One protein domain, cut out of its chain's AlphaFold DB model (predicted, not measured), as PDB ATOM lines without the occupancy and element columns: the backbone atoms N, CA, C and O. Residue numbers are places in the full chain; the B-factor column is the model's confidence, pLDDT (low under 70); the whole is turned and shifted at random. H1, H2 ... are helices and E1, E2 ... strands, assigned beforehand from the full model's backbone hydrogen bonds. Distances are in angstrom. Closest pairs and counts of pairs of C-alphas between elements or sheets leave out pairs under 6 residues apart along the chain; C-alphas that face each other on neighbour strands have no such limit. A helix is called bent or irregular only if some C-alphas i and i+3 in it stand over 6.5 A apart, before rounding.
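Overview. This is residues 427 to 548 of the 719 residues of a protein of Folsomia candida (UniProt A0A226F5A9). Four two-stranded hairpins are strung one after another in a loose chain of small pieces, with one helix, H1, at the end of the series beside the small hairpin E7 and E8. The long hairpin E1 and E2 makes one end, the small hairpin E3 and E4 lies near the middle, and past a long loop, residues 473 to 493, the bent hairpin E5 and E6 and the pair E7 and E8 with H1 lie toward the other end. The printed part has 122 residues, with eight named strands and then one named helix along the chain; each sheet is one antiparallel pair. The class is mostly strand, with 54 residues, under half, in named elements. The whole is loose, with a radius of gyration of the C-alphas of 17.7 A and spans of 49 by 34 by 32 A.

Arrangement. Residues 427 to 428 make a short antiparallel pairing with residues 454 to 455 of E2, residues 451 to 458. E2 forms a hairpin with E1, residues 441 to 448, at 151 degrees between directions; N 444 and O 455 are 2.8 A apart, within hydrogen-bond range. E3, residues 462 to 464, and E4, residues 470 to 472, form a hairpin, with N 463 and O 471 2.8 A apart. The closest C-alphas of E2 and E4, those of Cys 458 and Cys 470, are 5.6 A apart. E5, residues 494 to 501, is apart from E4 and forms a hairpin with E6, residues 508 to 515; N 498 and O 511 are 2.8 A apart. E5 bends by 54 degrees at residue 497, and E6 by 67 degrees at residue 512. The closest C-alphas of E4 and E6, those of Ile 472 and Cys 514, are 7.0 A apart. E7, residues 522 to 524, is only just apart from E6, at 8.0 A, and forms a hairpin with E8, residues 529 to 531; N 522 and O 531 are 2.8 A apart. The closest C-alphas of E7 and H1, residues 535 to 544, are those of Glu 524 and Phe 541, 7.1 A apart. In H1 every O i to N i+4 pair is within hydrogen-bond range.

Along the chain. E1 begins at C-alpha 441, (99.246, 25.851, 65.422), and is 20.2 A long; E2 is 21.9 A. E5 begins at C-alpha 494, (98.053, 30.485, 85.576), and is 20.2 A long; E6 is 17.6 A. H1, 14.3 A long, ends at C-alpha 544, (83.458, 45.288, 75.020).

Size, cuts and confidence. The two C-alphas farthest apart, those of Asn 450 and Gln 506, are 55.6 A apart. The printed part has no cut, and the link from E4 to E5, 21 residues, is long. The mean pLDDT of the printed part is 77.2; residues under 70 include 480 to 486, 503 to 508 and 542 to 548.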
ATOM      1  N   ARG A 427     105.044  31.148  56.256       82.75
ATOM      2  CA  ARG A 427     104.472  30.360  55.162       82.75
ATOM      3  C   ARG A 427     104.676  28.865  55.399       82.75
ATOM      4  O   ARG A 427     105.791  28.442  55.698       82.75
ATOM      5  N   CYS A 428     103.629  28.089  55.180       84.38
ATOM      6  CA  CYS A 428     103.618  26.636  55.269       84.38
ATOM      7  C   CYS A 428     103.117  26.018  53.959       84.38
ATOM      8  O   CYS A 428     102.371  26.640  53.200       84.38
ATOM      9  N   ASN A 429     103.567  24.794  53.682       82.31
ATOM     10  CA  ASN A 429     103.131  24.008  52.536       82.31
ATOM     11  C   ASN A 429     102.699  22.630  53.042       82.31
ATOM     12  O   ASN A 429     103.486  21.943  53.687       82.31
ATOM     13  N   THR A 430     101.450  22.245  52.788       77.00
ATOM     14  CA  THR A 430     100.846  20.996  53.285       77.00
ATOM     15  C   THR A 430     101.030  19.820  52.324       77.00
ATOM     16  O   THR A 430     100.325  18.822  52.444       77.00
ATOM     17  N   SER A 431     101.948  19.923  51.355       74.06
ATOM     18  CA  SER A 431     102.136  18.929  50.287       74.06
ATOM     19  C   SER A 431     102.434  17.515  50.796       74.06
ATOM     20  O   SER A 431     102.098  16.550  50.115       74.06
ATOM     21  N   ASP A 432     102.986  17.392  52.005       66.56
ATOM     22  CA  ASP A 432     103.525  16.130  52.522       66.56
ATOM     23  C   ASP A 432     102.633  15.499  53.613       66.56
ATOM     24  O   ASP A 432     103.031  14.544  54.277       66.56
ATOM     25  N   GLY A 433     101.424  16.032  53.841       65.94
ATOM     26  CA  GLY A 433     100.452  15.493  54.808       65.94
ATOM     27  C   GLY A 433     100.814  15.674  56.292       65.94
ATOM     28  O   GLY A 433     100.010  15.340  57.160       65.94
ATOM     29  N   VAL A 434     101.987  16.232  56.595       74.56
ATOM     30  CA  VAL A 434     102.416  16.606  57.948       74.56
ATOM     31  C   VAL A 434     102.320  18.121  58.084       74.56
ATOM     32  O   VAL A 434     102.885  18.849  57.271       74.56
ATOM     33  N   ASP A 435     101.597  18.598  59.099       73.88
ATOM     34  CA  ASP A 435     101.470  20.029  59.384       73.88
ATOM     35  C   ASP A 435     102.837  20.589  59.824       73.88
ATOM     36  O   ASP A 435     103.355  20.176  60.866       73.88
ATOM     37  N   PRO A 436     103.467  21.484  59.042       76.31
ATOM     38  CA  PRO A 436     104.817  21.957  59.333       76.31
ATOM     39  C   PRO A 436     104.851  23.018  60.447       76.31
ATOM     40  O   PRO A 436     105.927  23.525  60.768       76.31
ATOM     41  N   CYS A 437     103.709  23.400  61.019       81.69
ATOM     42  CA  CYS A 437     103.603  24.480  61.996       81.69
ATOM     43  C   CYS A 437     103.948  24.037  63.444       81.69
ATOM     44  O   CYS A 437     104.077  22.848  63.731       81.69
ATOM     45  N   VAL A 438     104.165  24.987  64.377       78.94
ATOM     46  CA  VAL A 438     104.444  24.684  65.807       78.94
ATOM     47  C   VAL A 438     103.333  23.873  66.453       78.94
ATOM     48  O   VAL A 438     102.171  23.947  66.048       78.94
ATOM     49  N   LYS A 439     103.662  23.180  67.550       77.25
ATOM     50  CA  LYS A 439     102.662  22.606  68.457       77.25
ATOM     51  C   LYS A 439     101.580  23.657  68.761       77.25
ATOM     52  O   LYS A 439     101.895  24.805  69.058       77.25
ATOM     53  N   ASN A 440     100.317  23.245  68.658       82.19
ATOM     54  CA  ASN A 440      99.123  24.084  68.838       82.19
ATOM     55  C   ASN A 440      98.890  25.172  67.771       82.19
ATOM     56  O   ASN A 440      98.014  26.016  67.939       82.19
ATOM     57  N   SER A 441      99.592  25.114  66.642       85.19
ATOM     58  CA  SER A 441      99.246  25.851  65.422       85.19
ATOM     59  C   SER A 441      98.867  24.893  64.297       85.19
ATOM     60  O   SER A 441      99.012  23.676  64.438       85.19
ATOM     61  N   HIS A 442      98.320  25.439  63.219       90.69
ATOM     62  CA  HIS A 442      97.990  24.710  62.009       90.69
ATOM     63  C   HIS A 442      98.214  25.562  60.764       90.69
ATOM     64  O   HIS A 442      98.141  26.791  60.816       90.69
ATOM     65  N   CYS A 443      98.496  24.910  59.641       90.06
ATOM     66  CA  CYS A 443      98.663  25.598  58.369       90.06
ATOM     67  C   CYS A 443      97.308  26.002  57.767       90.06
ATOM     68  O   CYS A 443      96.541  25.149  57.314       90.06
ATOM     69  N   VAL A 444      97.027  27.303  57.710       91.25
ATOM     70  CA  VAL A 444      95.813  27.864  57.107       91.25
ATOM     71  C   VAL A 444      96.129  28.345  55.696       91.25
ATOM     72  O   VAL A 444      96.967  29.222  55.490       91.25
ATOM     73  N   ILE A 445      95.468  27.761  54.695       89.56
ATOM     74  CA  ILE A 445      95.631  28.168  53.296       89.56
ATOM     75  C   ILE A 445      94.817  29.436  53.053       89.56
ATOM     76  O   ILE A 445      93.591  29.389  52.973       89.56
ATOM     77  N   GLN A 446      95.507  30.565  52.894       89.00
ATOM     78  CA  GLN A 446      94.880  31.828  52.523       89.00
ATOM     79  C   GLN A 446      95.021  32.072  51.015       89.00
ATOM     80  O   GLN A 446      96.081  31.854  50.415       89.00
ATOM     81  N   ALA A 447      93.942  32.538  50.385       83.12
ATOM     82  CA  ALA A 447      93.976  32.995  49.002       83.12
ATOM     83  C   ALA A 447      94.693  34.353  48.933       83.12
ATOM     84  O   ALA A 447      94.210  35.346  49.472       83.12
ATOM     85  N   SER A 448      95.847  34.397  48.270       81.88
ATOM     86  CA  SER A 448      96.586  35.626  47.983       81.88
ATOM     87  C   SER A 448      96.446  35.986  46.502       81.88
ATOM     88  O   SER A 448      96.227  35.120  45.655       81.88
ATOM     89  N   ALA A 449      96.626  37.267  46.166       80.50
ATOM     90  CA  ALA A 449      96.602  37.756  44.782       80.50
ATOM     91  C   ALA A 449      97.611  37.032  43.860       80.50
ATOM     92  O   ALA A 449      97.426  37.008  42.648       80.50
ATOM     93  N   ASN A 450      98.637  36.395  44.442       81.19
ATOM     94  CA  ASN A 450      99.677  35.638  43.739       81.19
ATOM     95  C   ASN A 450      99.536  34.103  43.879       81.19
ATOM     96  O   ASN A 450     100.504  33.383  43.641       81.19
ATOM     97  N   GLY A 451      98.367  33.592  44.287       85.19
ATOM     98  CA  GLY A 451      98.095  32.161  44.485       85.19
ATOM     99  C   GLY A 451      97.757  31.795  45.935       85.19
ATOM    100  O   GLY A 451      97.622  32.654  46.801       85.19
ATOM    101  N   THR A 452      97.597  30.504  46.223       81.31
ATOM    102  CA  THR A 452      97.336  30.018  47.586       81.31
ATOM    103  C   THR A 452      98.639  29.917  48.370       81.31
ATOM    104  O   THR A 452      99.516  29.131  48.011       81.31
ATOM    105  N   THR A 453      98.771  30.679  49.454       83.50
ATOM    106  CA  THR A 453      99.892  30.550  50.392       83.50
ATOM    107  C   THR A 453      99.362  30.069  51.733       83.50
ATOM    108  O   THR A 453      98.512  30.733  52.322       83.50
ATOM    109  N   GLY A 454      99.860  28.931  52.217       88.81
ATOM    110  CA  GLY A 454      99.624  28.506  53.595       88.81
ATOM    111  C   GLY A 454     100.365  29.420  54.563       88.81
ATOM    112  O   GLY A 454     101.513  29.769  54.290       88.81
ATOM    113  N   ILE A 455      99.738  29.805  55.671       89.00
ATOM    114  CA  ILE A 455     100.358  30.518  56.795       89.00
ATOM    115  C   ILE A 455     100.075  29.733  58.079       89.00
ATOM    116  O   ILE A 455      98.962  29.255  58.279       89.00
ATOM    117  N   CYS A 456     101.077  29.564  58.939       89.12
ATOM    118  CA  CYS A 456     100.883  28.933  60.241       89.12
ATOM    119  C   CYS A 456     100.091  29.861  61.168       89.12
ATOM    120  O   CYS A 456     100.592  30.926  61.523       89.12
ATOM    121  N   GLU A 457      98.904  29.444  61.598       90.50
ATOM    122  CA  GLU A 457      98.052  30.167  62.548       90.50
ATOM    123  C   GLU A 457      97.799  29.321  63.798       90.50
ATOM    124  O   GLU A 457      97.713  28.090  63.731       90.50
ATOM    125  N   CYS A 458      97.662  29.960  64.959       87.94
ATOM    126  CA  CYS A 458      97.309  29.243  66.180       87.94
ATOM    127  C   CYS A 458      95.954  28.541  66.042       87.94
ATOM    128  O   CYS A 458      95.020  29.058  65.432       87.94
ATOM    129  N   LYS A 459      95.852  27.322  66.582       86.62
ATOM    130  CA  LYS A 459      94.568  26.619  66.667       86.62
ATOM    131  C   LYS A 459      93.619  27.421  67.571       86.62
ATOM    132  O   LYS A 459      94.095  28.120  68.466       86.62
ATOM    133  N   PRO A 460      92.292  27.307  67.389       81.94
ATOM    134  CA  PRO A 460      91.332  27.946  68.285       81.94
ATOM    135  C   PRO A 460      91.620  27.620  69.759       81.94
ATOM    136  O   PRO A 460      91.831  26.453  70.096       81.94
ATOM    137  N   GLY A 461      91.637  28.646  70.614       75.44
ATOM    138  CA  GLY A 461      92.005  28.541  72.032       75.44
ATOM    139  C   GLY A 461      93.484  28.758  72.346       75.44
ATOM    140  O   GLY A 461      93.889  28.621  73.502       75.44
ATOM    141  N   PHE A 462      94.287  29.110  71.338       79.94
ATOM    142  CA  PHE A 462      95.682  29.477  71.516       79.94
ATOM    143  C   PHE A 462      95.992  30.845  70.892       79.94
ATOM    144  O   PHE A 462      95.498  31.175  69.815       79.94
ATOM    145  N   LEU A 463      96.845  31.624  71.556       81.44
ATOM    146  CA  LEU A 463      97.266  32.965  71.160       81.44
ATOM    147  C   LEU A 463      98.757  32.990  70.821       81.44
ATOM    148  O   LEU A 463      99.586  32.433  71.540       81.44
ATOM    149  N   GLU A 464      99.103  33.694  69.746       81.44
ATOM    150  CA  GLU A 464     100.493  33.910  69.342       81.44
ATOM    151  C   GLU A 464     101.226  34.771  70.376       81.44
ATOM    152  O   GLU A 464     100.794  35.878  70.677       81.44
ATOM    153  N   ASN A 465     102.329  34.294  70.943       75.44
ATOM    154  CA  ASN A 465     103.143  35.051  71.893       75.44
ATOM    155  C   ASN A 465     104.264  35.851  71.204       75.44
ATOM    156  O   ASN A 465     104.453  35.785  69.992       75.44
ATOM    157  N   SER A 466     105.043  36.605  71.986       72.25
ATOM    158  CA  SER A 466     106.153  37.429  71.476       72.25
ATOM    159  C   SER A 466     107.283  36.631  70.815       72.25
ATOM    160  O   SER A 466     108.107  37.205  70.112       72.25
ATOM    161  N   GLU A 467     107.344  35.320  71.049       67.31
ATOM    162  CA  GLU A 467     108.296  34.399  70.424       67.31
ATOM    163  C   GLU A 467     107.676  33.670  69.217       67.31
ATOM    164  O   GLU A 467     108.264  32.708  68.726       67.31
ATOM    165  N   HIS A 468     106.491  34.093  68.755       73.88
ATOM    166  CA  HIS A 468     105.722  33.482  67.668       73.88
ATOM    167  C   HIS A 468     105.361  32.000  67.909       73.88
ATOM    168  O   HIS A 468     105.316  31.195  66.976       73.88
ATOM    169  N   HIS A 469     105.108  31.616  69.164       77.44
ATOM    170  CA  HIS A 469     104.536  30.319  69.550       77.44
ATOM    171  C   HIS A 469     103.076  30.486  69.999       77.44
ATOM    172  O   HIS A 469     102.650  31.593  70.306       77.44
ATOM    173  N   CYS A 470     102.311  29.395  70.059       80.06
ATOM    174  CA  CYS A 470     100.905  29.411  70.476       80.06
ATOM    175  C   CYS A 470     100.746  29.031  71.958       80.06
ATOM    176  O   CYS A 470     100.874  27.853  72.304       80.06
ATOM    177  N   ASP A 471     100.452  30.016  72.811       80.56
ATOM    178  CA  ASP A 471     100.146  29.844  74.242       80.56
ATOM    179  C   ASP A 471      98.630  29.670  74.462       80.56
ATOM    180  O   ASP A 471      97.840  30.111  73.637       80.56
ATOM    181  N   ILE A 472      98.196  29.034  75.555       77.06
ATOM    182  CA  ILE A 472      96.766  28.768  75.830       77.06
ATOM    183  C   ILE A 472      96.052  30.054  76.287       77.06
ATOM    184  O   ILE A 472      96.518  30.742  77.202       77.06
ATOM    185  N   GLU A 473      94.910  30.361  75.672       78.06
ATOM    186  CA  GLU A 473      94.076  31.530  75.981       78.06
ATOM    187  C   GLU A 473      93.324  31.390  77.323       78.06
ATOM    188  O   GLU A 473      93.064  30.291  77.819       78.06
ATOM    189  N   HIS A 474      92.948  32.520  77.932       80.06
ATOM    190  CA  HIS A 474      92.141  32.547  79.152       80.06
ATOM    191  C   HIS A 474      90.834  31.743  79.007       80.06
ATOM    192  O   HIS A 474      90.081  31.911  78.052       80.06
ATOM    193  N   GLY A 475      90.529  30.901  79.996       75.12
ATOM    194  CA  GLY A 475      89.320  30.077  80.052       75.12
ATOM    195  C   GLY A 475      89.405  28.747  79.298       75.12
ATOM    196  O   GLY A 475      88.488  27.933  79.428       75.12
ATOM    197  N   PHE A 476      90.489  28.488  78.559       79.56
ATOM    198  CA  PHE A 476      90.712  27.198  77.907       79.56
ATOM    199  C   PHE A 476      91.341  26.183  78.863       79.56
ATOM    200  O   PHE A 476      92.074  26.571  79.782       79.56
ATOM    201  N   PRO A 477      91.032  24.885  78.681       79.62
ATOM    202  CA  PRO A 477      91.556  23.847  79.542       79.62
ATOM    203  C   PRO A 477      93.076  23.755  79.439       79.62
ATOM    204  O   PRO A 477      93.644  23.920  78.362       79.62
ATOM    205  N   CYS A 478      93.714  23.484  80.569       82.00
ATOM    206  CA  CYS A 478      95.159  23.316  80.683       82.00
ATOM    207  C   CYS A 478      95.464  22.081  81.530       82.00
ATOM    208  O   CYS A 478      94.685  21.744  82.419       82.00
ATOM    209  N   ASP A 479      96.583  21.414  81.267       78.62
ATOM    210  CA  ASP A 479      97.057  20.286  82.065       78.62
ATOM    211  C   ASP A 479      98.059  20.762  83.131       78.62
ATOM    212  O   ASP A 479      99.205  21.113  82.842       78.62
ATOM    213  N   TYR A 480      97.621  20.787  84.390       69.75
ATOM    214  CA  TYR A 480      98.438  21.208  85.530       69.75
ATOM    215  C   TYR A 480      99.595  20.239  85.828       69.75
ATOM    216  O   TYR A 480     100.645  20.667  86.318       69.75
ATOM    217  N   GLU A 481      99.430  18.938  85.557       69.25
ATOM    218  CA  GLU A 481     100.480  17.940  85.810       69.25
ATOM    219  C   GLU A 481     101.591  18.035  84.760       69.25
ATOM    220  O   GLU A 481     102.779  17.897  85.072       69.25
ATOM    221  N   ASN A 482     101.225  18.382  83.527       58.50
ATOM    222  CA  ASN A 482     102.158  18.603  82.439       58.50
ATOM    223  C   ASN A 482     102.606  20.074  82.377       58.50
ATOM    224  O   ASN A 482     102.181  20.841  81.516       58.50
ATOM    225  N   ARG A 483     103.554  20.458  83.251       54.91
ATOM    226  CA  ARG A 483     104.160  21.815  83.371       54.91
ATOM    227  C   ARG A 483     104.714  22.436  82.068       54.91
ATOM    228  O   ARG A 483     105.279  23.531  82.098       54.91
ATOM    229  N   THR A 484     104.639  21.728  80.944       49.75
ATOM    230  CA  THR A 484     105.030  22.203  79.614       49.75
ATOM    231  C   THR A 484     103.944  23.029  78.917       49.75
ATOM    232  O   THR A 484     104.271  23.765  77.984       49.75
ATOM    233  N   GLU A 485     102.686  22.972  79.366       56.44
ATOM    234  CA  GLU A 485     101.595  23.780  78.814       56.44
ATOM    235  C   GLU A 485     101.625  25.209  79.373       56.44
ATOM    236  O   GLU A 485     101.477  25.452  80.571       56.44
ATOM    237  N   ARG A 486     101.889  26.177  78.490       67.31
ATOM    238  CA  ARG A 486     102.030  27.593  78.842       67.31
ATOM    239  C   ARG A 486     100.696  28.294  78.592       67.31
ATOM    240  O   ARG A 486     100.329  28.528  77.444       67.31
ATOM    241  N   CYS A 487      99.980  28.622  79.663       77.06
ATOM    242  CA  CYS A 487      98.966  29.672  79.611       77.06
ATOM    243  C   CYS A 487      99.616  30.994  79.165       77.06
ATOM    244  O   CYS A 487     100.820  31.170  79.368       77.06
ATOM    245  N   ASP A 488      98.840  31.897  78.560       73.94
ATOM    246  CA  ASP A 488      99.317  33.184  78.035       73.94
ATOM    247  C   ASP A 488     100.254  33.916  79.018       73.94
ATOM    248  O   ASP A 488      99.818  34.510  80.009       73.94
ATOM    249  N   LYS A 489     101.560  33.884  78.718       71.00
ATOM    250  CA  LYS A 489     102.602  34.487  79.559       71.00
ATOM    251  C   LYS A 489     102.578  36.006  79.531       71.00
ATOM    252  O   LYS A 489     103.029  36.628  80.487       71.00
ATOM    253  N   VAL A 490     102.078  36.603  78.449       74.25
ATOM    254  CA  VAL A 490     101.997  38.066  78.314       74.25
ATOM    255  C   VAL A 490     101.014  38.632  79.341       74.25
ATOM    256  O   VAL A 490     101.254  39.696  79.906       74.25
ATOM    257  N   ALA A 491      99.964  37.867  79.634       76.00
ATOM    258  CA  ALA A 491      98.953  38.194  80.626       76.00
ATOM    259  C   ALA A 491      99.199  37.579  82.016       76.00
ATOM    260  O   ALA A 491      98.348  37.729  82.891       76.00
ATOM    261  N   ASP A 492     100.326  36.886  82.212       82.75
ATOM    262  CA  ASP A 492     100.656  36.112  83.420       82.75
ATOM    263  C   ASP A 492      99.561  35.102  83.830       82.75
ATOM    264  O   ASP A 492      99.291  34.885  85.010       82.75
ATOM    265  N   LEU A 493      98.889  34.464  82.865       82.94
ATOM    266  CA  LEU A 493      97.846  33.488  83.185       82.94
ATOM    267  C   LEU A 493      98.428  32.244  83.865       82.94
ATOM    268  O   LEU A 493      99.483  31.731  83.490       82.94
ATOM    269  N   LYS A 494      97.690  31.702  84.839       84.62
ATOM    270  CA  LYS A 494      98.053  30.485  85.576       84.62
ATOM    271  C   LYS A 494      97.031  29.386  85.323       84.62
ATOM    272  O   LYS A 494      95.824  29.627  85.357       84.62
ATOM    273  N   CYS A 495      97.517  28.165  85.114       84.12
ATOM    274  CA  CYS A 495      96.659  26.988  85.048       84.12
ATOM    275  C   CYS A 495      96.089  26.701  86.442       84.12
ATOM    276  O   CYS A 495      96.850  26.504  87.394       84.12
ATOM    277  N   ARG A 496      94.762  26.736  86.590       82.56
ATOM    278  CA  ARG A 496      94.069  26.596  87.879       82.56
ATOM    279  C   ARG A 496      92.835  25.725  87.757       82.56
ATOM    280  O   ARG A 496      92.172  25.709  86.731       82.56
ATOM    281  N   ILE A 497      92.498  25.044  88.846       81.50
ATOM    282  CA  ILE A 497      91.273  24.256  88.943       81.50
ATOM    283  C   ILE A 497      90.122  25.190  89.329       81.50
ATOM    284  O   ILE A 497      90.119  25.732  90.432       81.50
ATOM    285  N   VAL A 498      89.155  25.384  88.435       79.19
ATOM    286  CA  VAL A 498      87.945  26.181  88.674       79.19
ATOM    287  C   VAL A 498      86.694  25.295  88.650       79.19
ATOM    288  O   VAL A 498      86.639  24.318  87.897       79.19
ATOM    289  N   PRO A 499      85.662  25.602  89.452       74.88
ATOM    290  CA  PRO A 499      84.383  24.906  89.372       74.88
ATOM    291  C   PRO A 499      83.622  25.329  88.106       74.88
ATOM    292  O   PRO A 499      83.275  26.498  87.937       74.88
ATOM    293  N   LYS A 500      83.321  24.377  87.219       76.62
ATOM    294  CA  LYS A 500      82.473  24.579  86.041       76.62
ATOM    295  C   LYS A 500      81.038  24.198  86.373       76.62
ATOM    296  O   LYS A 500      80.741  23.059  86.734       76.62
ATOM    297  N   CYS A 501      80.135  25.158  86.226       64.69
ATOM    298  CA  CYS A 501      78.703  24.891  86.272       64.69
ATOM    299  C   CYS A 501      78.257  24.421  84.880       64.69
ATOM    300  O   CYS A 501      78.155  25.231  83.959       64.69
ATOM    301  N   GLU A 502      78.016  23.119  84.695       70.75
ATOM    302  CA  GLU A 502      77.303  22.643  83.504       70.75
ATOM    303  C   GLU A 502      75.835  23.073  83.589       70.75
ATOM    304  O   GLU A 502      75.148  22.800  84.577       70.75
ATOM    305  N   ASN A 503      75.335  23.725  82.537       57.78
ATOM    306  CA  ASN A 503      73.933  24.117  82.438       57.78
ATOM    307  C   ASN A 503      73.020  22.894  82.640       57.78
ATOM    308  O   ASN A 503      72.922  22.034  81.768       57.78
ATOM    309  N   GLY A 504      72.335  22.835  83.787       65.06
ATOM    310  CA  GLY A 504      71.311  21.831  84.086       65.06
ATOM    311  C   GLY A 504      71.706  20.707  85.049       65.06
ATOM    312  O   GLY A 504      70.839  19.902  85.383       65.06
ATOM    313  N   LYS A 505      72.947  20.646  85.553       59.06
ATOM    314  CA  LYS A 505      73.332  19.710  86.630       59.06
ATOM    315  C   LYS A 505      73.691  20.470  87.907       59.06
ATOM    316  O   LYS A 505      74.427  21.446  87.868       59.06
ATOM    317  N   GLN A 506      73.195  19.998  89.055       61.44
ATOM    318  CA  GLN A 506      73.525  20.564  90.376       61.44
ATOM    319  C   GLN A 506      74.935  20.186  90.878       61.44
ATOM    320  O   GLN A 506      75.332  20.626  91.952       61.44
ATOM    321  N   SER A 507      75.698  19.380  90.133       50.06
ATOM    322  CA  SER A 507      77.076  19.024  90.478       50.06
ATOM    323  C   SER A 507      78.069  19.974  89.809       50.06
ATOM    324  O   SER A 507      78.131  20.034  88.582       50.06
ATOM    325  N   THR A 508      78.871  20.680  90.606       66.94
ATOM    326  CA  THR A 508      80.029  21.445  90.126       66.94
ATOM    327  C   THR A 508      81.168  20.488  89.790       66.94
ATOM    328  O   THR A 508      81.732  19.864  90.690       66.94
ATOM    329  N   GLU A 509      81.507  20.362  88.511       77.88
ATOM    330  CA  GLU A 509      82.688  19.617  88.073       77.88
ATOM    331  C   GLU A 509      83.916  20.530  88.152       77.88
ATOM    332  O   GLU A 509      83.863  21.692  87.744       77.88
ATOM    333  N   LEU A 510      85.019  20.040  88.720       78.75
ATOM    334  CA  LEU A 510      86.276  20.782  88.789       78.75
ATOM    335  C   LEU A 510      87.030  20.608  87.468       78.75
ATOM    336  O   LEU A 510      87.393  19.490  87.112       78.75
ATOM    337  N   VAL A 511      87.288  21.705  86.759       83.00
ATOM    338  CA  VAL A 511      88.044  21.709  85.498       83.00
ATOM    339  C   VAL A 511      89.292  22.567  85.635       83.00
ATOM    340  O   VAL A 511      89.280  23.592  86.308       83.00
ATOM    341  N   GLN A 512      90.381  22.160  84.996       83.50
ATOM    342  CA  GLN A 512      91.626  22.922  84.980       83.50
ATOM    343  C   GLN A 512      91.599  23.894  83.798       83.50
ATOM    344  O   GLN A 512      91.421  23.439  82.673       83.50
ATOM    345  N   VAL A 513      91.730  25.203  84.029       85.31
ATOM    346  CA  VAL A 513      91.729  26.246  82.986       85.31
ATOM    347  C   VAL A 513      92.788  27.318  83.237       85.31
ATOM    348  O   VAL A 513      93.166  27.590  84.380       85.31
ATOM    349  N   CYS A 514      93.244  27.972  82.172       85.56
ATOM    350  CA  CYS A 514      94.084  29.162  82.279       85.56
ATOM    351  C   CYS A 514      93.258  30.350  82.797       85.56
ATOM    352  O   CYS A 514      92.280  30.743  82.168       85.56
ATOM    353  N   SER A 515      93.636  30.931  83.935       88.44
ATOM    354  CA  SER A 515      92.937  32.070  84.554       88.44
ATOM    355  C   SER A 515      93.915  33.099  85.116       88.44
ATOM    356  O   SER A 515      95.106  32.810  85.260       88.44
ATOM    357  N   CYS A 516      93.432  34.308  85.405       88.50
ATOM    358  CA  CYS A 516      94.259  35.359  85.989       88.50
ATOM    359  C   CYS A 516      94.876  34.955  87.347       88.50
ATOM    360  O   CYS A 516      94.310  34.125  88.074       88.50
ATOM    361  N   PRO A 517      96.043  35.529  87.712       85.38
ATOM    362  CA  PRO A 517      96.677  35.294  89.008       85.38
ATOM    363  C   PRO A 517      95.772  35.609  90.197       85.38
ATOM    364  O   PRO A 517      95.792  34.865  91.173       85.38
ATOM    365  N   GLU A 518      94.945  36.641  90.117       88.56
ATOM    366  CA  GLU A 518      93.893  36.899  91.097       88.56
ATOM    367  C   GLU A 518      92.538  36.580  90.460       88.56
ATOM    368  O   GLU A 518      92.272  36.959  89.322       88.56
ATOM    369  N   LEU A 519      91.680  35.834  91.166       80.31
ATOM    370  CA  LEU A 519      90.377  35.398  90.633       80.31
ATOM    371  C   LEU A 519      89.404  36.564  90.403       80.31
ATOM    372  O   LEU A 519      88.419  36.411  89.686       80.31
ATOM    373  N   GLU A 520      89.669  37.700  91.043       82.50
ATOM    374  CA  GLU A 520      88.877  38.924  90.936       82.50
ATOM    375  C   GLU A 520      89.301  39.788  89.739       82.50
ATOM    376  O   GLU A 520      88.556  40.683  89.333       82.50
ATOM    377  N   ASP A 521      90.472  39.512  89.157       87.31
ATOM    378  CA  ASP A 521      90.972  40.243  88.003       87.31
ATOM    379  C   ASP A 521      90.199  39.866  86.737       87.31
ATOM    380  O   ASP A 521      89.844  38.713  86.483       87.31
ATOM    381  N   ILE A 522      89.980  40.868  85.896       85.62
ATOM    382  CA  ILE A 522      89.307  40.729  84.613       85.62
ATOM    383  C   ILE A 522      90.382  40.597  83.537       85.62
ATOM    384  O   ILE A 522      91.213  41.493  83.364       85.62
ATOM    385  N   TYR A 523      90.363  39.488  82.798       85.00
ATOM    386  CA  TYR A 523      91.210  39.328  81.621       85.00
ATOM    387  C   TYR A 523      90.725  40.254  80.498       85.00
ATOM    388  O   TYR A 523      89.623  40.080  79.975       85.00
ATOM    389  N   GLU A 524      91.541  41.242  80.124       86.56
ATOM    390  CA  GLU A 524      91.291  42.120  78.979       86.56
ATOM    391  C   GLU A 524      91.956  41.519  77.721       86.56
ATOM    392  O   GLU A 524      93.186  41.567  77.598       86.56
ATOM    393  N   PRO A 525      91.184  40.950  76.770       74.81
ATOM    394  CA  PRO A 525      91.732  40.165  75.659       74.81
ATOM    395  C   PRO A 525      92.528  41.008  74.653       74.81
ATOM    396  O   PRO A 525      93.456  40.510  74.025       74.81
ATOM    397  N   VAL A 526      92.205  42.298  74.517       76.88
ATOM    398  CA  VAL A 526      92.876  43.201  73.563       76.88
ATOM    399  C   VAL A 526      94.288  43.551  74.021       76.88
ATOM    400  O   VAL A 526      95.224  43.546  73.228       76.88
ATOM    401  N   THR A 527      94.454  43.863  75.304       80.38
ATOM    402  CA  THR A 527      95.755  44.233  75.873       80.38
ATOM    403  C   THR A 527      96.522  43.031  76.405       80.38
ATOM    404  O   THR A 527      97.684  43.197  76.774       80.38
ATOM    405  N   ARG A 528      95.873  41.857  76.482       83.44
ATOM    406  CA  ARG A 528      96.384  40.621  77.090       83.44
ATOM    407  C   ARG A 528      96.942  40.885  78.482       83.44
ATOM    408  O   ARG A 528      98.107  40.623  78.761       83.44
ATOM    409  N   LYS A 529      96.114  41.474  79.348       87.94
ATOM    410  CA  LYS A 529      96.463  41.760  80.746       87.94
ATOM    411  C   LYS A 529      95.325  41.361  81.671       87.94
ATOM    412  O   LYS A 529      94.162  41.598  81.360       87.94
ATOM    413  N   CYS A 530      95.684  40.809  82.822       88.06
ATOM    414  CA  CYS A 530      94.790  40.713  83.964       88.06
ATOM    415  C   CYS A 530      94.736  42.075  84.647       88.06
ATOM    416  O   CYS A 530      95.770  42.618  85.045       88.06
ATOM    417  N   LEU A 531      93.547  42.669  84.693       89.31
ATOM    418  CA  LEU A 531      93.335  43.980  85.282       89.31
ATOM    419  C   LEU A 531      92.517  43.856  86.566       89.31
ATOM    420  O   LEU A 531      91.488  43.178  86.548       89.31
ATOM    421  N   PRO A 532      92.884  44.581  87.637       88.12
ATOM    422  CA  PRO A 532      92.075  44.608  88.841       88.12
ATOM    423  C   PRO A 532      90.689  45.186  88.531       88.12
ATOM    424  O   PRO A 532      90.574  46.067  87.658       88.12
ATOM    425  N   PRO A 533      89.640  44.750  89.250       83.19
ATOM    426  CA  PRO A 533      88.262  45.171  89.028       83.19
ATOM    427  C   PRO A 533      88.031  46.608  89.525       83.19
ATOM    428  O   PRO A 533      87.330  46.867  90.500       83.19
ATOM    429  N   THR A 534      88.636  47.585  88.852       88.44
ATOM    430  CA  THR A 534      88.375  49.010  89.075       88.44
ATOM    431  C   THR A 534      87.163  49.453  88.263       88.44
ATOM    432  O   THR A 534      86.845  48.877  87.221       88.44
ATOM    433  N   ARG A 535      86.496  50.526  88.701       74.69
ATOM    434  CA  ARG A 535      85.326  51.089  88.005       74.69
ATOM    435  C   ARG A 535      85.600  51.381  86.526       74.69
ATOM    436  O   ARG A 535      84.719  51.188  85.696       74.69
ATOM    437  N   GLU A 536      86.811  51.831  86.205       81.81
ATOM    438  CA  GLU A 536      87.222  52.128  84.835       81.81
ATOM    439  C   GLU A 536      87.426  50.851  84.004       81.81
ATOM    440  O   GLU A 536      86.918  50.761  82.887       81.81
ATOM    441  N   ASN A 537      88.074  49.827  84.568       77.69
ATOM    442  CA  ASN A 537      88.312  48.548  83.886       77.69
ATOM    443  C   ASN A 537      87.013  47.757  83.675       77.69
ATOM    444  O   ASN A 537      86.801  47.189  82.608       77.69
ATOM    445  N   ILE A 538      86.100  47.785  84.651       73.94
ATOM    446  CA  ILE A 538      84.763  47.191  84.520       73.94
ATOM    447  C   ILE A 538      83.968  47.925  83.435       73.94
ATOM    448  O   ILE A 538      83.326  47.281  82.610       73.94
ATOM    449  N   ALA A 539      84.029  49.260  83.381       74.31
ATOM    450  CA  ALA A 539      83.364  50.028  82.330       74.31
ATOM    451  C   ALA A 539      83.921  49.701  80.932       74.31
ATOM    452  O   ALA A 539      83.136  49.543  79.998       74.31
ATOM    453  N   ARG A 540      85.245  49.533  80.791       74.50
ATOM    454  CA  ARG A 540      85.879  49.089  79.535       74.50
ATOM    455  C   ARG A 540      85.465  47.670  79.151       74.50
ATOM    456  O   ARG A 540      85.073  47.452  78.009       74.50
ATOM    457  N   PHE A 541      85.457  46.738  80.102       70.62
ATOM    458  CA  PHE A 541      85.000  45.366  79.878       70.62
ATOM    459  C   PHE A 541      83.525  45.314  79.448       70.62
ATOM    460  O   PHE A 541      83.177  44.655  78.471       70.62
ATOM    461  N   LEU A 542      82.654  46.078  80.115       69.75
ATOM    462  CA  LEU A 542      81.233  46.177  79.771       69.75
ATOM    463  C   LEU A 542      80.995  46.852  78.414       69.75
ATOM    464  O   LEU A 542      80.029  46.514  77.733       69.75
ATOM    465  N   HIS A 543      81.866  47.780  78.008       67.38
ATOM    466  CA  HIS A 543      81.841  48.385  76.676       67.38
ATOM    467  C   HIS A 543      82.260  47.390  75.577       67.38
ATOM    468  O   HIS A 543      81.909  47.575  74.412       67.38
ATOM    469  N   PHE A 544      82.995  46.332  75.937       58.38
ATOM    470  CA  PHE A 544      83.458  45.288  75.020       58.38
ATOM    471  C   PHE A 544      82.476  44.116  74.868       58.38
ATOM    472  O   PHE A 544      82.611  43.317  73.943       58.38
ATOM    473  N   LEU A 545      81.467  44.012  75.742       55.12
ATOM    474  CA  LEU A 545      80.353  43.090  75.532       55.12
ATOM    475  C   LEU A 545      79.608  43.512  74.262       55.12
ATOM    476  O   LEU A 545      79.026  44.596  74.201       55.12
ATOM    477  N   ASP A 546      79.663  42.647  73.251       49.03
ATOM    478  CA  ASP A 546      79.166  42.914  71.907       49.03
ATOM    479  C   ASP A 546      77.723  43.459  71.910       49.03
ATOM    480  O   ASP A 546      76.877  43.140  72.758       49.03
ATOM    481  N   ARG A 547      77.423  44.293  70.914       47.41
ATOM    482  CA  ARG A 547      76.127  44.949  70.715       47.41
ATOM    483  C   ARG A 547      74.984  43.930  70.654       47.41
ATOM    484  O   ARG A 547      73.864  44.253  71.063       47.41
ATOM    485  N   ASP A 548      75.254  42.700  70.210       47.84
ATOM    486  CA  ASP A 548      74.281  41.606  70.215       47.84
ATOM    487  C   ASP A 548      74.068  40.974  71.601       47.84
ATOM    488  O   ASP A 548      72.943  40.574  71.919       47.84
TER     489      ASP A 548